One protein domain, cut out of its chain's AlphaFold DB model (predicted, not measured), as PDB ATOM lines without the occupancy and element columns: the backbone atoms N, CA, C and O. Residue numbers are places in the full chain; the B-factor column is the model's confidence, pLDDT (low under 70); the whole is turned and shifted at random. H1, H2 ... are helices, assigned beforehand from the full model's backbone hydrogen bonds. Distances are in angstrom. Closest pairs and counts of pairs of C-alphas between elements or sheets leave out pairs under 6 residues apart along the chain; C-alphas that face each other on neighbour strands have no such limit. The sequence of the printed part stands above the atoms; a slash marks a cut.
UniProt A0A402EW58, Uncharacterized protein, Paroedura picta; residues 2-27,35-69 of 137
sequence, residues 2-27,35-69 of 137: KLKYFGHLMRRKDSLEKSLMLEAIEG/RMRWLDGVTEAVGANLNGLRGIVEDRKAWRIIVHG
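AT A GLANCE: This is residues 2 to 27 and 35 to 69 of the 137 residues of an uncharacterized protein of Paroedura picta (UniProt A0A402EW58). Four short helices, H1, H3, H4 and H5, gather with few contacts and mostly steeply turned to one another, while H2 sits off to one side at an end of the longest axis. H5 is toward the other end of that axis. The printed part has 61 residues with five named helices, H1 to H5 in order, and no named strand: all helix. It is compact, with a radius of gyration of the C-alphas of 11.3 A and spans of 32 by 24 by 17 A.

HOW THE PARTS SIT: Start with H1, residues 2 to 9; C-alphas 9 and 18 are its closest to H2, residues 16 to 26, at 6.4 A, close but not clearly touching. H1 only just touches H3, residues 38 to 46, with 3 pairs of C-alphas within 8 A, the closest Leu 3 and Val 42 at 6.5 A, about perpendicular at 78 degrees. H4, residues 50 to 58, is apart from H2. H5, residues 60 to 68, only just touches H1, with 3 such pairs, the closest Leu 3 and Val 67 at 6.5 A, at a shallow tilt of 25 degrees, opposite ways. H4 and H5 only just touch, with 3 such pairs, and only at the corner, the closest C-alphas being Val 57 and Trp 63 at 5.2 A. Every O i to N i+4 pair is within hydrogen-bond range in H1, H3, H4 and H5, and 5 of 7 in H2.

IN THESE COORDINATES: Find C-alpha 2 at (156.085, 151.298, 180.362), where H1 begins and runs 10.9 A. H2 runs 15.9 A, H3 12.6 A, and H4 and H5 12.2 A each; H5 ends at C-alpha 68, (154.933, 140.896, 187.087).

THE WHOLE: The C-alphas farthest apart, Gly 27 and Gly 69, are 33.7 A apart. Residues 28 to 34 are not printed, and C-alphas 27 and 35 are 15.0 A apart across that cut. Of the links printed whole, H1 to H2 is short and the other two are tight. Look for pLDDT under 70 in 22 residues, among them 19 to 27.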
ATOM      1  N   LYS A   2     154.916 151.086 181.236       65.12
ATOM      2  CA  LYS A   2     156.085 151.298 180.362       65.12
ATOM      3  C   LYS A   2     156.968 150.053 180.129       65.12
ATOM      4  O   LYS A   2     157.314 149.742 178.996       65.12
ATOM      5  N   LEU A   3     157.237 149.253 181.162       71.88
ATOM      6  CA  LEU A   3     158.098 148.066 181.037       71.88
ATOM      7  C   LEU A   3     157.521 146.995 180.097       71.88
ATOM      8  O   LEU A   3     158.244 146.465 179.268       71.88
ATOM      9  N   LYS A   4     156.213 146.713 180.130       75.62
ATOM     10  CA  LYS A   4     155.601 145.691 179.253       75.62
ATOM     11  C   LYS A   4     155.875 145.957 177.764       75.62
ATOM     12  O   LYS A   4     156.231 145.031 177.037       75.62
ATOM     13  N   TYR A   5     155.776 147.221 177.349       75.50
ATOM     14  CA  TYR A   5     156.057 147.658 175.981       75.50
ATOM     15  C   TYR A   5     157.552 147.569 175.643       75.50
ATOM     16  O   TYR A   5     157.913 147.009 174.611       75.50
ATOM     17  N   PHE A   6     158.431 147.986 176.562       75.69
ATOM     18  CA  PHE A   6     159.883 147.844 176.401       75.69
ATOM     19  C   PHE A   6     160.312 146.381 176.201       75.69
ATOM     20  O   PHE A   6     161.133 146.068 175.342       75.69
ATOM     21  N   GLY A   7     159.691 145.459 176.938       77.00
ATOM     22  CA  GLY A   7     159.926 144.025 176.793       77.00
ATOM     23  C   GLY A   7     159.468 143.452 175.455       77.00
ATOM     24  O   GLY A   7     160.080 142.511 174.954       77.00
ATOM     25  N   HIS A   8     158.398 144.000 174.876       78.69
ATOM     26  CA  HIS A   8     157.945 143.625 173.537       78.69
ATOM     27  C   HIS A   8     158.912 144.146 172.467       78.69
ATOM     28  O   HIS A   8     159.336 143.384 171.598       78.69
ATOM     29  N   LEU A   9     159.316 145.414 172.590       76.56
ATOM     30  CA  LEU A   9     160.216 146.100 171.668       76.56
ATOM     31  C   LEU A   9     161.608 145.447 171.618       76.56
ATOM     32  O   LEU A   9     162.099 145.082 170.555       76.56
ATOM     33  N   MET A  10     162.219 145.192 172.775       73.81
ATOM     34  CA  MET A  10     163.560 144.596 172.864       73.81
ATOM     35  C   MET A  10     163.623 143.125 172.421       73.81
ATOM     36  O   MET A  10     164.712 142.612 172.155       73.81
ATOM     37  N   ARG A  11     162.475 142.442 172.308       72.94
ATOM     38  CA  ARG A  11     162.387 141.048 171.839       72.94
ATOM     39  C   ARG A  11     162.247 140.902 170.334       72.94
ATOM     40  O   ARG A  11     162.572 139.832 169.822       72.94
ATOM     41  N   ARG A  12     161.781 141.931 169.625       76.62
ATOM     42  CA  ARG A  12     161.792 141.917 168.160       76.62
ATOM     43  C   ARG A  12     163.229 142.096 167.670       76.62
ATOM     44  O   ARG A  12     164.027 142.812 168.282       76.62
ATOM     45  N   LYS A  13     163.582 141.356 166.620       60.72
ATOM     46  CA  LYS A  13     164.946 141.319 166.080       60.72
ATOM     47  C   LYS A  13     165.232 142.540 165.196       60.72
ATOM     48  O   LYS A  13     166.320 143.090 165.303       60.72
ATOM     49  N   ASP A  14     164.217 143.027 164.478       66.94
ATOM     50  CA  ASP A  14     164.406 143.932 163.332       66.94
ATOM     51  C   ASP A  14     163.548 145.214 163.417       66.94
ATOM     52  O   ASP A  14     163.334 145.901 162.424       66.94
ATOM     53  N   SER A  15     162.993 145.546 164.589       69.19
ATOM     54  CA  SER A  15     162.184 146.763 164.724       69.19
ATOM     55  C   SER A  15     163.081 147.999 164.633       69.19
ATOM     56  O   SER A  15     163.932 148.185 165.503       69.19
ATOM     57  N   LEU A  16     162.835 148.862 163.645       65.50
ATOM     58  CA  LEU A  16     163.474 150.174 163.463       65.50
ATOM     59  C   LEU A  16     163.542 150.980 164.774       65.50
ATOM     60  O   LEU A  16     164.565 151.566 165.106       65.50
ATOM     61  N   GLU A  17     162.477 150.921 165.571       67.75
ATOM     62  CA  GLU A  17     162.371 151.538 166.897       67.75
ATOM     63  C   GLU A  17     163.454 151.064 167.888       67.75
ATOM     64  O   GLU A  17     163.914 151.843 168.718       67.75
ATOM     65  N   LYS A  18     163.907 149.806 167.800       71.44
ATOM     66  CA  LYS A  18     164.966 149.237 168.654       71.44
ATOM     67  C   LYS A  18     166.346 149.747 168.245       71.44
ATOM     68  O   LYS A  18     167.133 150.083 169.126       71.44
ATOM     69  N   SER A  19     166.619 149.840 166.945       69.69
ATOM     70  CA  SER A  19     167.873 150.408 166.431       69.69
ATOM     71  C   SER A  19     167.953 151.906 166.724       69.69
ATOM     72  O   SER A  19     168.915 152.343 167.344       69.69
ATOM     73  N   LEU A  20     166.885 152.665 166.441       66.19
ATOM     74  CA  LEU A  20     166.800 154.102 166.740       66.19
ATOM     75  C   LEU A  20     166.976 154.413 168.233       66.19
ATOM     76  O   LEU A  20     167.614 155.403 168.591       66.19
ATOM     77  N   MET A  21     166.415 153.591 169.126       66.88
ATOM     78  CA  MET A  21     166.580 153.790 170.569       66.88
ATOM     79  C   MET A  21     167.995 153.478 171.060       66.88
ATOM     80  O   MET A  21     168.468 154.172 171.956       66.88
ATOM     81  N   LEU A  22     168.660 152.459 170.506       67.12
ATOM     82  CA  LEU A  22     170.040 152.121 170.869       67.12
ATOM     83  C   LEU A  22     171.030 153.162 170.313       67.12
ATOM     84  O   LEU A  22     171.884 153.645 171.055       67.12
ATOM     85  N   GLU A  23     170.855 153.591 169.060       63.66
ATOM     86  CA  GLU A  23     171.714 154.577 168.383       63.66
ATOM     87  C   GLU A  23     171.581 155.994 168.965       63.66
ATOM     88  O   GLU A  23     172.572 156.711 169.107       63.66
ATOM     89  N   ALA A  24     170.382 156.403 169.404       60.00
ATOM     90  CA  ALA A  24     170.161 157.714 170.031       60.00
ATOM     91  C   ALA A  24     170.905 157.906 171.373       60.00
ATOM     92  O   ALA A  24     170.880 159.004 171.947       60.00
ATOM     93  N   ILE A  25     171.519 156.846 171.904       59.50
ATOM     94  CA  ILE A  25     172.195 156.817 173.204       59.50
ATOM     95  C   ILE A  25     173.720 156.805 173.052       59.50
ATOM     96  O   ILE A  25     174.387 157.400 173.896       59.50
ATOM     97  N   GLU A  26     174.253 156.204 171.986       56.41
ATOM     98  CA  GLU A  26     175.697 156.102 171.716       56.41
ATOM     99  C   GLU A  26     176.298 157.409 171.148       56.41
ATOM    100  O   GLU A  26     177.498 157.656 171.251       56.41
ATOM    101  N   GLY A  27     175.457 158.318 170.639       50.38
ATOM    102  CA  GLY A  27     175.861 159.657 170.197       50.38
ATOM    103  C   GLY A  27     176.116 160.650 171.345       50.38
ATOM    104  O   GLY A  27     175.252 160.896 172.193       50.38
ATOM    105  N   ARG A  35     163.745 166.344 177.168       52.84
ATOM    106  CA  ARG A  35     163.413 165.098 176.468       52.84
ATOM    107  C   ARG A  35     162.751 164.149 177.463       52.84
ATOM    108  O   ARG A  35     163.317 163.854 178.507       52.84
ATOM    109  N   MET A  36     161.532 163.722 177.150       49.69
ATOM    110  CA  MET A  36     160.705 162.807 177.943       49.69
ATOM    111  C   MET A  36     161.492 161.690 178.662       49.69
ATOM    112  O   MET A  36     162.147 160.863 178.026       49.69
ATOM    113  N   ARG A  37     161.297 161.615 179.986       67.12
ATOM    114  CA  ARG A  37     161.887 160.686 180.978       67.12
ATOM    115  C   ARG A  37     161.359 159.242 180.873       67.12
ATOM    116  O   ARG A  37     160.994 158.618 181.867       67.12
ATOM    117  N   TRP A  38     161.196 158.710 179.663       68.19
ATOM    118  CA  TRP A  38     160.676 157.348 179.469       68.19
ATOM    119  C   TRP A  38     161.731 156.284 179.814       68.19
ATOM    120  O   TRP A  38     161.446 155.409 180.628       68.19
ATOM    121  N   LEU A  39     162.939 156.387 179.241       68.38
ATOM    122  CA  LEU A  39     164.038 155.449 179.511       68.38
ATOM    123  C   LEU A  39     164.593 155.629 180.918       68.38
ATOM    124  O   LEU A  39     164.907 154.636 181.568       68.38
ATOM    125  N   ASP A  40     164.645 156.866 181.408       71.31
ATOM    126  CA  ASP A  40     165.042 157.144 182.787       71.31
ATOM    127  C   ASP A  40     164.067 156.477 183.760       71.31
ATOM    128  O   ASP A  40     164.509 155.786 184.663       71.31
ATOM    129  N   GLY A  41     162.755 156.521 183.494       72.94
ATOM    130  CA  GLY A  41     161.763 155.805 184.304       72.94
ATOM    131  C   GLY A  41     161.841 154.274 184.206       72.94
ATOM    132  O   GLY A  41     161.421 153.581 185.127       72.94
ATOM    133  N   VAL A  42     162.376 153.718 183.112       70.44
ATOM    134  CA  VAL A  42     162.660 152.274 182.984       70.44
ATOM    135  C   VAL A  42     163.940 151.902 183.740       70.44
ATOM    136  O   VAL A  42     163.982 150.872 184.406       70.44
ATOM    137  N   THR A  43     164.958 152.753 183.666       71.56
ATOM    138  CA  THR A  43     166.249 152.581 184.344       71.56
ATOM    139  C   THR A  43     166.095 152.744 185.855       71.56
ATOM    140  O   THR A  43     166.654 151.957 186.607       71.56
ATOM    141  N   GLU A  44     165.275 153.693 186.305       74.19
ATOM    142  CA  GLU A  44     164.936 153.939 187.710       74.19
ATOM    143  C   GLU A  44     164.065 152.814 188.288       74.19
ATOM    144  O   GLU A  44     164.322 152.343 189.390       74.19
ATOM    145  N   ALA A  45     163.102 152.293 187.516       70.06
ATOM    146  CA  ALA A  45     162.268 151.168 187.949       70.06
ATOM    147  C   ALA A  45     163.017 149.824 188.017       70.06
ATOM    148  O   ALA A  45     162.603 148.934 188.757       70.06
ATOM    149  N   VAL A  46     164.081 149.639 187.225       70.38
ATOM    150  CA  VAL A  46     164.870 148.392 187.199       70.38
ATOM    151  C   VAL A  46     166.180 148.513 187.994       70.38
ATOM    152  O   VAL A  46     166.726 147.501 188.423       70.38
ATOM    153  N   GLY A  47     166.690 149.728 188.206       72.06
ATOM    154  CA  GLY A  47     167.940 149.997 188.922       72.06
ATOM    155  C   GLY A  47     169.206 149.520 188.198       72.06
ATOM    156  O   GLY A  47     170.247 149.361 188.829       72.06
ATOM    157  N   ALA A  48     169.138 149.252 186.889       71.44
ATOM    158  CA  ALA A  48     170.244 148.700 186.103       71.44
ATOM    159  C   ALA A  48     170.532 149.541 184.856       71.44
ATOM    160  O   ALA A  48     169.617 150.064 184.223       71.44
ATOM    161  N   ASN A  49     171.808 149.623 184.463       72.06
ATOM    162  CA  ASN A  49     172.206 150.268 183.212       72.06
ATOM    163  C   ASN A  49     171.616 149.541 181.982       72.06
ATOM    164  O   ASN A  49     171.225 148.375 182.051       72.06
ATOM    165  N   LEU A  50     171.566 150.224 180.834       69.81
ATOM    166  CA  LEU A  50     170.941 149.706 179.605       69.81
ATOM    167  C   LEU A  50     171.566 148.396 179.106       69.81
ATOM    168  O   LEU A  50     170.853 147.528 178.603       69.81
ATOM    169  N   ASN A  51     172.876 148.220 179.293       73.12
ATOM    170  CA  ASN A  51     173.577 146.992 178.917       73.12
ATOM    171  C   ASN A  51     173.157 145.811 179.807       73.12
ATOM    172  O   ASN A  51     172.925 144.710 179.309       73.12
ATOM    173  N   GLY A  52     172.981 146.043 181.108       75.44
ATOM    174  CA  GLY A  52     172.439 145.069 182.054       75.44
ATOM    175  C   GLY A  52     170.969 144.766 181.774       75.44
ATOM    176  O   GLY A  52     170.564 143.604 181.746       75.44
ATOM    177  N   LEU A  53     170.183 145.795 181.461       76.06
ATOM    178  CA  LEU A  53     168.782 145.665 181.076       76.06
ATOM    179  C   LEU A  53     168.618 144.837 179.790       76.06
ATOM    180  O   LEU A  53     167.717 144.006 179.712       76.06
ATOM    181  N   ARG A  54     169.517 144.993 178.810       75.38
ATOM    182  CA  ARG A  54     169.542 144.188 177.579       75.38
ATOM    183  C   ARG A  54     169.680 142.694 177.887       75.38
ATOM    184  O   ARG A  54     168.874 141.908 177.398       75.38
ATOM    185  N   GLY A  55     170.624 142.319 178.753       76.88
ATOM    186  CA  GLY A  55     170.802 140.923 179.174       76.88
ATOM    187  C   GLY A  55     169.602 140.368 179.952       76.88
ATOM    188  O   GLY A  55     169.206 139.218 179.771       76.88
ATOM    189  N   ILE A  56     168.964 141.204 180.775       77.00
ATOM    190  CA  ILE A  56     167.780 140.828 181.559       77.00
ATOM    191  C   ILE A  56     166.542 140.626 180.671       77.00
ATOM    192  O   ILE A  56     165.746 139.726 180.930       77.00
ATOM    193  N   VAL A  57     166.352 141.444 179.633       75.19
ATOM    194  CA  VAL A  57     165.200 141.327 178.720       75.19
ATOM    195  C   VAL A  57     165.336 140.127 177.778       75.19
ATOM    196  O   VAL A  57     164.328 139.492 177.439       75.19
ATOM    197  N   GLU A  58     166.570 139.807 177.375       75.56
ATOM    198  CA  GLU A  58     166.903 138.591 176.623       75.56
ATOM    199  C   GLU A  58     166.581 137.327 177.433       75.56
ATOM    200  O   GLU A  58     166.020 136.367 176.891       75.56
ATOM    201  N   ASP A  59     166.823 137.342 178.750       80.19
ATOM    202  CA  ASP A  59     166.348 136.285 179.636       80.19
ATOM    203  C   ASP A  59     164.836 136.411 179.890       80.19
ATOM    204  O   ASP A  59     164.330 137.145 180.746       80.19
ATOM    205  N   ARG A  60     164.079 135.584 179.163       73.69
ATOM    206  CA  ARG A  60     162.619 135.495 179.265       73.69
ATOM    207  C   ARG A  60     162.116 135.307 180.699       73.69
ATOM    208  O   ARG A  60     160.992 135.730 180.987       73.69
ATOM    209  N   LYS A  61     162.893 134.641 181.556       73.25
ATOM    210  CA  LYS A  61     162.531 134.355 182.946       73.25
ATOM    211  C   LYS A  61     162.827 135.546 183.847       73.25
ATOM    212  O   LYS A  61     161.934 135.939 184.592       73.25
ATOM    213  N   ALA A  62     164.012 136.145 183.729       74.62
ATOM    214  CA  ALA A  62     164.386 137.340 184.488       74.62
ATOM    215  C   ALA A  62     163.432 138.511 184.202       74.62
ATOM    216  O   ALA A  62     162.927 139.150 185.123       74.62
ATOM    217  N   TRP A  63     163.069 138.708 182.932       77.25
ATOM    218  CA  TRP A  63     162.106 139.732 182.535       77.25
ATOM    219  C   TRP A  63     160.712 139.542 183.148       77.25
ATOM    220  O   TRP A  63     160.061 140.501 183.559       77.25
ATOM    221  N   ARG A  64     160.242 138.291 183.240       74.62
ATOM    222  CA  ARG A  64     158.929 137.973 183.822       74.62
ATOM    223  C   ARG A  64     158.877 138.294 185.319       74.62
ATOM    224  O   ARG A  64     157.839 138.752 185.784       74.62
ATOM    225  N   ILE A  65     159.984 138.087 186.035       76.44
ATOM    226  CA  ILE A  65     160.114 138.391 187.468       76.44
ATOM    227  C   ILE A  65     159.961 139.900 187.708       76.44
ATOM    228  O   ILE A  65     159.197 140.300 188.579       76.44
ATOM    229  N   ILE A  66     160.613 140.727 186.889       75.88
ATOM    230  CA  ILE A  66     160.593 142.194 187.019       75.88
ATOM    231  C   ILE A  66     159.240 142.787 186.613       75.88
ATOM    232  O   ILE A  66     158.721 143.667 187.289       75.88
ATOM    233  N   VAL A  67     158.648 142.315 185.510       72.25
ATOM    234  CA  VAL A  67     157.404 142.895 184.969       72.25
ATOM    235  C   VAL A  67     156.178 142.564 185.812       72.25
ATOM    236  O   VAL A  67     155.265 143.385 185.897       72.25
ATOM    237  N   HIS A  68     156.117 141.355 186.368       71.44
ATOM    238  CA  HIS A  68     154.933 140.896 187.087       71.44
ATOM    239  C   HIS A  68     155.097 140.925 188.604       71.44
ATOM    240  O   HIS A  68     154.093 140.772 189.282       71.44
ATOM    241  N   GLY A  69     156.312 141.063 189.155       62.47
ATOM    242  CA  GLY A  69     156.562 141.002 190.607       62.47
ATOM    243  C   GLY A  69     156.192 139.662 191.269       62.47
ATOM    244  O   GLY A  69     156.509 139.415 192.427       62.47
TER     245      GLY A  69